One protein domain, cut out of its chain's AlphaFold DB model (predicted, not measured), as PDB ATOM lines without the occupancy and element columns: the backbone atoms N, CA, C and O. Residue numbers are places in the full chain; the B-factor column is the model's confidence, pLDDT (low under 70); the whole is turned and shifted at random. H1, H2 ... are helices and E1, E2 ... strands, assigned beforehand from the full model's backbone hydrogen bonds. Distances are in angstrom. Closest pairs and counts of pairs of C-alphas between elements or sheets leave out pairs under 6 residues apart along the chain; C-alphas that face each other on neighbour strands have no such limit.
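Overview. This is residues 17 to 90 of the 243 residues of the protein "Thiol:disulfide interchange protein" of Pseudomonas sp. OV226 (UniProt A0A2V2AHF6). A small, strongly twisted wall of three antiparallel strands, E1, E2 and E3, has one long helix, H1, slantwise over one of its faces, while a separate two-strand hairpin, E4 and E5, reaches away from this body like an arm at the end of a long link. The printed part has 74 residues, with one named helix and five named strands in the order H1 E1 E2 E3 E4 E5. The larger sheet has the order E1 - E2 - E3 and the smaller E4 - E5, both antiparallel, and the class is mixed, helices and strands. The whole is compact, with a radius of gyration of the C-alphas of 12.7 A, and only just flat, spanning 38 by 33 by 18 A.

Along the chain. Find C-alpha 17 at (10.407, 53.909, 39.517); from there H1, residues 17 to 35, runs 28.1 A to C-alpha 35 at (-10.826, 51.888, 21.169). Read on to E1, residues 42 to 47, 14.5 A long, then E2, residues 53 to 58, 15.6 A, and E3, residues 63 to 67, 13.7 A. Further on come E4, residues 79 to 82, and E5, residues 85 to 88, which ends at C-alpha 88 at (4.464, 28.468, 24.394).

Arrangement. Begin with E1, E2 and E3, a meander, each strand the antiparallel neighbour of the one before. In the hairpin E1 and E2, look at N 46 and O 55, 2.9 A apart and within hydrogen-bond range; in the hairpin E2 and E3, N 54 and O 66 are 2.8 A apart. The sheet is only just strongly twisted, its C-alphas lying up to 4.1 A off its best plane. H1 is on one face of it, in two layers, at a height over the sheet of 8.7 A. It lies over E1 and only just over E2, on which 3 of its C-alphas fall, and runs slantwise to the strands, at 38 degrees to E1 on the local plane. The closest C-alphas of H1 and E1 are those of Asp 26 and Ile 45, 6.0 A apart. In H1, 14 of 15 O i to N i+4 pairs are within hydrogen-bond range. Residues 73 to 74 pair antiparallel with residues 65 to 66 of E3. In the hairpin E4 and E5, N 80 and O 87 are 2.9 A apart; E3 and E4 are apart.

Size, cuts and confidence. The C-alphas of Asn 35 and Asp 83, the two farthest apart, are 39.5 A from each other. The printed part has no cut. The link from E3 to E4, 11 residues, is long. The mean pLDDT of the printed part is 89.3, and look at residues 17 to 21 for the values under 70.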
ATOM      1  N   THR A  17      10.630  53.676  40.957       55.03
ATOM      2  CA  THR A  17      10.407  53.909  39.517       55.03
ATOM      3  C   THR A  17       9.710  52.750  38.808       55.03
ATOM      4  O   THR A  17       8.966  52.988  37.862       55.03
ATOM      5  N   PHE A  18       9.893  51.511  39.273       55.03
ATOM      6  CA  PHE A  18       9.295  50.334  38.632       55.03
ATOM      7  C   PHE A  18       7.778  50.254  38.847       55.03
ATOM      8  O   PHE A  18       7.038  50.045  37.894       55.03
ATOM      9  N   ALA A  19       7.296  50.528  40.064       60.38
ATOM     10  CA  ALA A  19       5.860  50.493  40.363       60.38
ATOM     11  C   ALA A  19       5.059  51.590  39.630       60.38
ATOM     12  O   ALA A  19       3.894  51.393  39.297       60.38
ATOM     13  N   VAL A  20       5.679  52.746  39.362       62.56
ATOM     14  CA  VAL A  20       5.041  53.855  38.633       62.56
ATOM     15  C   VAL A  20       4.988  53.579  37.125       62.56
ATOM     16  O   VAL A  20       4.032  53.980  36.464       62.56
ATOM     17  N   ALA A  21       5.989  52.881  36.579       64.00
ATOM     18  CA  ALA A  21       6.023  52.507  35.166       64.00
ATOM     19  C   ALA A  21       4.928  51.485  34.806       64.00
ATOM     20  O   ALA A  21       4.282  51.640  33.770       64.00
ATOM     21  N   ASP A  22       4.676  50.508  35.682       75.88
ATOM     22  CA  ASP A  22       3.633  49.496  35.469       75.88
ATOM     23  C   ASP A  22       2.212  50.099  35.526       75.88
ATOM     24  O   ASP A  22       1.369  49.763  34.697       75.88
ATOM     25  N   ASP A  23       1.945  51.045  36.439       85.75
ATOM     26  CA  ASP A  23       0.642  51.736  36.526       85.75
ATOM     27  C   ASP A  23       0.368  52.633  35.303       85.75
ATOM     28  O   ASP A  23      -0.756  52.692  34.797       85.75
ATOM     29  N   ALA A  24       1.400  53.309  34.787       90.00
ATOM     30  CA  ALA A  24       1.282  54.101  33.564       90.00
ATOM     31  C   ALA A  24       1.002  53.218  32.337       90.00
ATOM     32  O   ALA A  24       0.161  53.577  31.507       90.00
ATOM     33  N   ALA A  25       1.668  52.062  32.245       92.12
ATOM     34  CA  ALA A  25       1.467  51.109  31.161       92.12
ATOM     35  C   ALA A  25       0.071  50.469  31.202       92.12
ATOM     36  O   ALA A  25      -0.609  50.449  30.177       92.12
ATOM     37  N   ASP A  26      -0.404  50.020  32.371       93.56
ATOM     38  CA  ASP A  26      -1.761  49.469  32.528       93.56
ATOM     39  C   ASP A  26      -2.819  50.474  32.036       93.56
ATOM     40  O   ASP A  26      -3.638  50.143  31.174       93.56
ATOM     41  N   LYS A  27      -2.738  51.737  32.479       93.50
ATOM     42  CA  LYS A  27      -3.665  52.799  32.052       93.50
ATOM     43  C   LYS A  27      -3.618  53.061  30.549       93.50
ATOM     44  O   LYS A  27      -4.673  53.201  29.926       93.50
ATOM     45  N   ALA A  28      -2.422  53.148  29.966       93.44
ATOM     46  CA  ALA A  28      -2.253  53.384  28.534       93.44
ATOM     47  C   ALA A  28      -2.847  52.236  27.707       93.44
ATOM     48  O   ALA A  28      -3.638  52.472  26.794       93.44
ATOM     49  N   ILE A  29      -2.538  50.994  28.086       94.00
ATOM     50  CA  ILE A  29      -3.038  49.793  27.419       94.00
ATOM     51  C   ILE A  29      -4.562  49.710  27.534       94.00
ATOM     52  O   ILE A  29      -5.225  49.562  26.510       94.00
ATOM     53  N   ARG A  30      -5.152  49.861  28.729       92.62
ATOM     54  CA  ARG A  30      -6.620  49.820  28.898       92.62
ATOM     55  C   ARG A  30      -7.320  50.843  28.014       92.62
ATOM     56  O   ARG A  30      -8.238  50.481  27.286       92.62
ATOM     57  N   LYS A  31      -6.829  52.085  28.013       90.31
ATOM     58  CA  LYS A  31      -7.365  53.160  27.173       90.31
ATOM     59  C   LYS A  31      -7.294  52.822  25.681       90.31
ATOM     60  O   LYS A  31      -8.227  53.108  24.938       90.31
ATOM     61  N   SER A  32      -6.199  52.220  25.221       86.88
ATOM     62  CA  SER A  32      -6.077  51.792  23.824       86.88
ATOM     63  C   SER A  32      -7.013  50.633  23.480       86.88
ATOM     64  O   SER A  32      -7.608  50.631  22.404       86.88
ATOM     65  N   LEU A  33      -7.180  49.667  24.386       85.56
ATOM     66  CA  LEU A  33      -8.040  48.500  24.169       85.56
ATOM     67  C   LEU A  33      -9.534  48.854  24.151       85.56
ATOM     68  O   LEU A  33     -10.290  48.205  23.432       85.56
ATOM     69  N   GLU A  34      -9.955  49.910  24.854       84.19
ATOM     70  CA  GLU A  34     -11.310  50.471  24.731       84.19
ATOM     71  C   GLU A  34     -11.624  50.890  23.282       84.19
ATOM     72  O   GLU A  34     -12.720  50.631  22.785       84.19
ATOM     73  N   ASN A  35     -10.648  51.461  22.564       82.25
ATOM     74  CA  ASN A  35     -10.826  51.888  21.169       82.25
ATOM     75  C   ASN A  35     -10.913  50.720  20.184       82.25
ATOM     76  O   ASN A  35     -11.518  50.863  19.122       82.25
ATOM     77  N   LEU A  36     -10.317  49.572  20.517       78.25
ATOM     78  CA  LEU A  36     -10.414  48.364  19.694       78.25
ATOM     79  C   LEU A  36     -11.794  47.707  19.770       78.25
ATOM     80  O   LEU A  36     -12.032  46.763  19.021       78.25
ATOM     81  N   GLN A  37     -12.677  48.188  20.658       74.94
ATOM     82  CA  GLN A  37     -14.012  47.627  20.878       74.94
ATOM     83  C   GLN A  37     -13.949  46.108  21.048       74.94
ATOM     84  O   GLN A  37     -14.736  45.362  20.471       74.94
ATOM     85  N   LEU A  38     -12.964  45.637  21.821       72.38
ATOM     86  CA  LEU A  38     -12.880  44.223  22.141       72.38
ATOM     87  C   LEU A  38     -14.148  43.834  22.905       72.38
ATOM     88  O   LEU A  38     -14.402  44.350  23.991       72.38
ATOM     89  N   ASP A  39     -14.894  42.866  22.375       73.69
ATOM     90  CA  ASP A  39     -16.094  42.307  23.022       73.69
ATOM     91  C   ASP A  39     -15.798  41.630  24.378       73.69
ATOM     92  O   ASP A  39     -16.699  41.163  25.075       73.69
ATOM     93  N   VAL A  40     -14.518  41.536  24.758       80.31
ATOM     94  CA  VAL A  40     -14.044  40.809  25.931       80.31
ATOM     95  C   VAL A  40     -13.293  41.757  26.876       80.31
ATOM     96  O   VAL A  40     -12.269  42.319  26.482       80.31
ATOM     97  N   PRO A  41     -13.740  41.904  28.140       87.25
ATOM     98  CA  PRO A  41     -13.079  42.756  29.126       87.25
ATOM     99  C   PRO A  41     -11.647  42.317  29.458       87.25
ATOM    100  O   PRO A  41     -11.347  41.122  29.495       87.25
ATOM    101  N   VAL A  42     -10.796  43.286  29.800       91.25
ATOM    102  CA  VAL A  42      -9.443  43.053  30.329       91.25
ATOM    103  C   VAL A  42      -9.512  42.659  31.807       91.25
ATOM    104  O   VAL A  42     -10.007  43.434  32.626       91.25
ATOM    105  N   GLU A  43      -8.969  41.493  32.162       91.19
ATOM    106  CA  GLU A  43      -8.825  41.039  33.552       91.19
ATOM    107  C   GLU A  43      -7.560  41.619  34.189       91.19
ATOM    108  O   GLU A  43      -7.636  42.364  35.165       91.19
ATOM    109  N   THR A  44      -6.393  41.311  33.623       93.50
ATOM    110  CA  THR A  44      -5.094  41.708  34.183       93.50
ATOM    111  C   THR A  44      -4.129  42.134  33.090       93.50
ATOM    112  O   THR A  44      -4.167  41.608  31.979       93.50
ATOM    113  N   ILE A  45      -3.237  43.062  33.427       95.19
ATOM    114  CA  ILE A  45      -2.117  43.481  32.586       95.19
ATOM    115  C   ILE A  45      -0.854  43.291  33.420       95.19
ATOM    116  O   ILE A  45      -0.767  43.798  34.536       95.19
ATOM    117  N   THR A  46       0.102  42.525  32.908       95.06
ATOM    118  CA  THR A  46       1.354  42.212  33.607       95.06
ATOM    119  C   THR A  46       2.525  42.249  32.641       95.06
ATOM    120  O   THR A  46       2.369  41.923  31.467       95.06
ATOM    121  N   ALA A  47       3.714  42.621  33.113       95.00
ATOM    122  CA  ALA A  47       4.912  42.590  32.279       95.00
ATOM    123  C   ALA A  47       5.156  41.175  31.723       95.00
ATOM    124  O   ALA A  47       5.132  40.189  32.466       95.00
ATOM    125  N   SER A  48       5.396  41.069  30.415       95.12
ATOM    126  CA  SER A  48       5.785  39.801  29.796       95.12
ATOM    127  C   SER A  48       7.307  39.607  29.903       95.12
ATOM    128  O   SER A  48       8.050  40.577  30.070       95.12
ATOM    129  N   PRO A  49       7.824  38.377  29.756       93.69
ATOM    130  CA  PRO A  49       9.268  38.149  29.692       93.69
ATOM    131  C   PRO A  49       9.928  38.700  28.414       93.69
ATOM    132  O   PRO A  49      11.152  38.652  28.310       93.69
ATOM    133  N   LEU A  50       9.151  39.205  27.445       94.06
ATOM    134  CA  LEU A  50       9.652  39.944  26.289       94.06
ATOM    135  C   LEU A  50       9.712  41.447  26.641       94.06
ATOM    136  O   LEU A  50       8.659  42.065  26.813       94.06
ATOM    137  N   PRO A  51      10.910  42.057  26.745       92.75
ATOM    138  CA  PRO A  51      11.040  43.455  27.150       92.75
ATOM    139  C   PRO A  51      10.225  44.409  26.270       92.75
ATOM    140  O   PRO A  51      10.228  44.295  25.046       92.75
ATOM    141  N   GLY A  52       9.544  45.365  26.906       91.00
ATOM    142  CA  GLY A  52       8.702  46.361  26.230       91.00
ATOM    143  C   GLY A  52       7.283  45.888  25.898       91.00
ATOM    144  O   GLY A  52       6.465  46.714  25.493       91.00
ATOM    145  N   MET A  53       6.976  44.604  26.114       95.25
ATOM    146  CA  MET A  53       5.651  44.024  25.895       95.25
ATOM    147  C   MET A  53       5.013  43.574  27.211       95.25
ATOM    148  O   MET A  53       5.655  42.943  28.056       95.25
ATOM    149  N   TYR A  54       3.722  43.841  27.345       97.19
ATOM    150  CA  TYR A  54       2.878  43.406  28.450       97.19
ATOM    151  C   TYR A  54       1.972  42.274  27.987       97.19
ATOM    152  O   TYR A  54       1.425  42.317  26.886       97.19
ATOM    153  N   GLU A  55       1.822  41.264  28.835       96.88
ATOM    154  CA  GLU A  55       0.793  40.242  28.717       96.88
ATOM    155  C   GLU A  55      -0.527  40.837  29.218       96.88
ATOM    156  O   GLU A  55      -0.632  41.304  30.354       96.88
ATOM    157  N   VAL A  56      -1.538  40.835  28.358       95.69
ATOM    158  CA  VAL A  56      -2.891  41.280  28.673       95.69
ATOM    159  C   VAL A  56      -3.786  40.056  28.688       95.69
ATOM    160  O   VAL A  56      -4.073  39.456  27.647       95.69
ATOM    161  N   LYS A  57      -4.259  39.702  29.876       94.06
ATOM    162  CA  LYS A  57      -5.231  38.634  30.057       94.06
ATOM    163  C   LYS A  57      -6.637  39.207  29.958       94.06
ATOM    164  O   LYS A  57      -7.010  40.117  30.700       94.06
ATOM    165  N   LEU A  58      -7.422  38.653  29.050       92.19
ATOM    166  CA  LEU A  58      -8.833  38.956  28.870       92.19
ATOM    167  C   LEU A  58      -9.708  37.951  29.625       92.19
ATOM    168  O   LEU A  58      -9.280  36.843  29.964       92.19
ATOM    169  N   LYS A  59     -10.973  38.319  29.826       88.00
ATOM    170  CA  LYS A  59     -11.985  37.425  30.391       88.00
ATOM    171  C   LYS A  59     -12.101  36.137  29.575       88.00
ATOM    172  O   LYS A  59     -12.065  36.164  28.349       88.00
ATOM    173  N   GLY A  60     -12.237  35.004  30.262       86.00
ATOM    174  CA  GLY A  60     -12.191  33.686  29.614       86.00
ATOM    175  C   GLY A  60     -10.768  33.183  29.350       86.00
ATOM    176  O   GLY A  60     -10.580  32.171  28.688       86.00
ATOM    177  N   SER A  61      -9.766  33.854  29.930       91.19
ATOM    178  CA  SER A  61      -8.352  33.464  29.912       91.19
ATOM    179  C   SER A  61      -7.667  33.529  28.552       91.19
ATOM    180  O   SER A  61      -6.618  32.922  28.401       91.19
ATOM    181  N   ARG A  62      -8.205  34.293  27.596       91.06
ATOM    182  CA  ARG A  62      -7.497  34.622  26.351       91.06
ATOM    183  C   ARG A  62      -6.374  35.613  26.629       91.06
ATOM    184  O   ARG A  62      -6.554  36.523  27.440       91.06
ATOM    185  N   VAL A  63      -5.260  35.484  25.923       94.50
ATOM    186  CA  VAL A  63      -4.105  36.377  26.077       94.50
ATOM    187  C   VAL A  63      -3.805  37.120  24.776       94.50
ATOM    188  O   VAL A  63      -3.812  36.553  23.682       94.50
ATOM    189  N   LEU A  64      -3.521  38.413  24.903       94.25
ATOM    190  CA  LEU A  64      -2.898  39.236  23.869       94.25
ATOM    191  C   LEU A  64      -1.699  39.974  24.459       94.25
ATOM    192  O   LEU A  64      -1.524  40.011  25.676       94.25
ATOM    193  N   TYR A  65      -0.885  40.575  23.602       96.31
ATOM    194  CA  TYR A  65       0.246  41.385  24.036       96.31
ATOM    195  C   TYR A  65       0.083  42.824  23.582       96.31
ATOM    196  O   TYR A  65      -0.424  43.074  22.490       96.31
ATOM    197  N   ALA A  66       0.540  43.763  24.402       96.31
ATOM    198  CA  ALA A  66       0.535  45.180  24.066       96.31
ATOM    199  C   ALA A  66       1.878  45.834  24.402       96.31
ATOM    200  O   ALA A  66       2.549  45.424  25.351       96.31
ATOM    201  N   SER A  67       2.280  46.842  23.630       96.25
ATOM    202  CA  SER A  67       3.412  47.699  23.994       96.25
ATOM    203  C   SER A  67       3.088  48.518  25.249       96.25
ATOM    204  O   SER A  67       1.925  48.789  25.540       96.25
ATOM    205  N   ALA A  68       4.116  48.942  25.989       94.94
ATOM    206  CA  ALA A  68       3.959  49.727  27.223       94.94
ATOM    207  C   ALA A  68       3.126  51.015  27.053       94.94
ATOM    208  O   ALA A  68       2.443  51.445  27.974       94.94
ATOM    209  N   ASP A  69       3.188  51.636  25.875       93.56
ATOM    210  CA  ASP A  69       2.429  52.840  25.515       93.56
ATOM    211  C   ASP A  69       1.025  52.541  24.952       93.56
ATOM    212  O   ASP A  69       0.284  53.464  24.612       93.56
ATOM    213  N   GLY A  70       0.657  51.261  24.832       92.56
ATOM    214  CA  GLY A  70      -0.612  50.801  24.277       92.56
ATOM    215  C   GLY A  70      -0.788  51.059  22.777       92.56
ATOM    216  O   GLY A  70      -1.900  50.892  22.281       92.56
ATOM    217  N   GLN A  71       0.243  51.493  22.044       93.62
ATOM    218  CA  GLN A  71       0.123  51.822  20.614       93.62
ATOM    219  C   GLN A  71       0.115  50.595  19.700       93.62
ATOM    220  O   GLN A  71      -0.425  50.653  18.595       93.62
ATOM    221  N   TYR A  72       0.686  49.481  20.156       93.75
ATOM    222  CA  TYR A  72       0.767  48.239  19.400       93.75
ATOM    223  C   TYR A  72       0.099  47.114  20.174       93.75
ATOM    224  O   TYR A  72       0.360  46.927  21.361       93.75
ATOM    225  N   VAL A  73      -0.726  46.335  19.479       93.12
ATOM    226  CA  VAL A  73      -1.361  45.128  20.005       93.12
ATOM    227  C   VAL A  73      -1.010  43.955  19.102       93.12
ATOM    228  O   VAL A  73      -1.099  44.048  17.879       93.12
ATOM    229  N   VAL A  74      -0.611  42.845  19.712       93.38
ATOM    230  CA  VAL A  74      -0.243  41.605  19.034       93.38
ATOM    231  C   VAL A  74      -1.135  40.487  19.544       93.38
ATOM    232  O   VAL A  74      -1.150  40.167  20.734       93.38
ATOM    233  N   GLN A  75      -1.851  39.855  18.619       90.62
ATOM    234  CA  GLN A  75      -2.590  38.630  18.877       90.62
ATOM    235  C   GLN A  75      -1.783  37.439  18.359       90.62
ATOM    236  O   GLN A  75      -1.441  37.380  17.179       90.62
ATOM    237  N   GLY A  76      -1.485  36.484  19.236       91.31
ATOM    238  CA  GLY A  76      -0.735  35.289  18.875       91.31
ATOM    239  C   GLY A  76      -0.002  34.671  20.057       91.31
ATOM    240  O   GLY A  76      -0.252  34.985  21.221       91.31
ATOM    241  N   TYR A  77       0.926  33.777  19.737       95.38
ATOM    242  CA  TYR A  77       1.680  33.023  20.726       95.38
ATOM    243  C   TYR A  77       3.068  33.625  20.945       95.38
ATOM    244  O   TYR A  77       3.820  33.834  19.991       95.38
ATOM    245  N   LEU A  78       3.431  33.841  22.208       96.75
ATOM    246  CA  LEU A  78       4.797  34.133  22.614       96.75
ATOM    247  C   LEU A  78       5.500  32.816  22.933       96.75
ATOM    248  O   LEU A  78       5.187  32.152  23.923       96.75
ATOM    249  N   PHE A  79       6.471  32.447  22.102       96.94
ATOM    250  CA  PHE A  79       7.321  31.289  22.345       96.94
ATOM    251  C   PHE A  79       8.658  31.719  22.943       96.94
ATOM    252  O   PHE A  79       9.369  32.542  22.371       96.94
ATOM    253  N   GLN A  80       9.036  31.109  24.062       96.19
ATOM    254  CA  GLN A  80      10.391  31.186  24.592       96.19
ATOM    255  C   GLN A  80      11.191  29.974  24.117       96.19
ATOM    256  O   GLN A  80      10.763  28.837  24.306       96.19
ATOM    257  N   LEU A  81      12.373  30.195  23.545       96.38
ATOM    258  CA  LEU A  81      13.322  29.112  23.291       96.38
ATOM    259  C   LEU A  81      14.100  28.832  24.579       96.38
ATOM    260  O   LEU A  81      14.951  29.623  24.980       96.38
ATOM    261  N   LYS A  82      13.790  27.715  25.237       92.12
ATOM    262  CA  LYS A  82      14.460  27.267  26.459       92.12
ATOM    263  C   LYS A  82      15.050  25.882  26.223       92.12
ATOM    264  O   LYS A  82      14.352  24.988  25.755       92.12
ATOM    265  N   ASP A  83      16.343  25.721  26.493       93.88
ATOM    266  CA  ASP A  83      17.074  24.458  26.300       93.88
ATOM    267  C   ASP A  83      16.922  23.876  24.876       93.88
ATOM    268  O   ASP A  83      16.762  22.671  24.678       93.88
ATOM    269  N   GLY A  84      16.909  24.756  23.866       92.06
ATOM    270  CA  GLY A  84      16.740  24.381  22.457       92.06
ATOM    271  C   GLY A  84      15.318  23.959  22.063       92.06
ATOM    272  O   GLY A  84      15.119  23.492  20.945       92.06
ATOM    273  N   LYS A  85      14.325  24.118  22.948       95.56
ATOM    274  CA  LYS A  85      12.923  23.762  22.695       95.56
ATOM    275  C   LYS A  85      12.010  24.987  22.801       95.56
ATOM    276  O   LYS A  85      12.196  25.805  23.704       95.56
ATOM    277  N   PRO A  86      11.010  25.126  21.914       96.25
ATOM    278  CA  PRO A  86      10.011  26.176  22.039       96.25
ATOM    279  C   PRO A  86       9.047  25.862  23.190       96.25
ATOM    280  O   PRO A  86       8.489  24.771  23.272       96.25
ATOM    281  N   VAL A  87       8.832  26.842  24.063       95.94
ATOM    282  CA  VAL A  87       7.836  26.822  25.139       95.94
ATOM    283  C   VAL A  87       6.811  27.908  24.844       95.94
ATOM    284  O   VAL A  87       7.162  29.085  24.813       95.94
ATOM    285  N   ASN A  88       5.554  27.522  24.625       96.50
ATOM    286  CA  ASN A  88       4.464  28.468  24.394       96.50
ATOM    287  C   ASN A  88       4.033  29.099  25.725       96.50
ATOM    288  O   ASN A  88       3.358  28.463  26.534       96.50
ATOM    289  N   LEU A  89       4.467  30.332  25.978       96.50
ATOM    290  CA  LEU A  89       4.158  31.045  27.215       96.50
ATOM    291  C   LEU A  89       2.698  31.493  27.253       96.50
ATOM    292  O   LEU A  89       2.059  31.346  28.289       96.50
ATOM    293  N   THR A  90       2.165  31.938  26.112       96.56
ATOM    294  CA  THR A  90       0.747  32.288  25.975       96.56
ATOM    295  C   THR A  90      -0.129  31.099  26.356       96.56
ATOM    296  O   THR A  90      -0.910  31.196  27.293       96.56
TER     297      THR A  90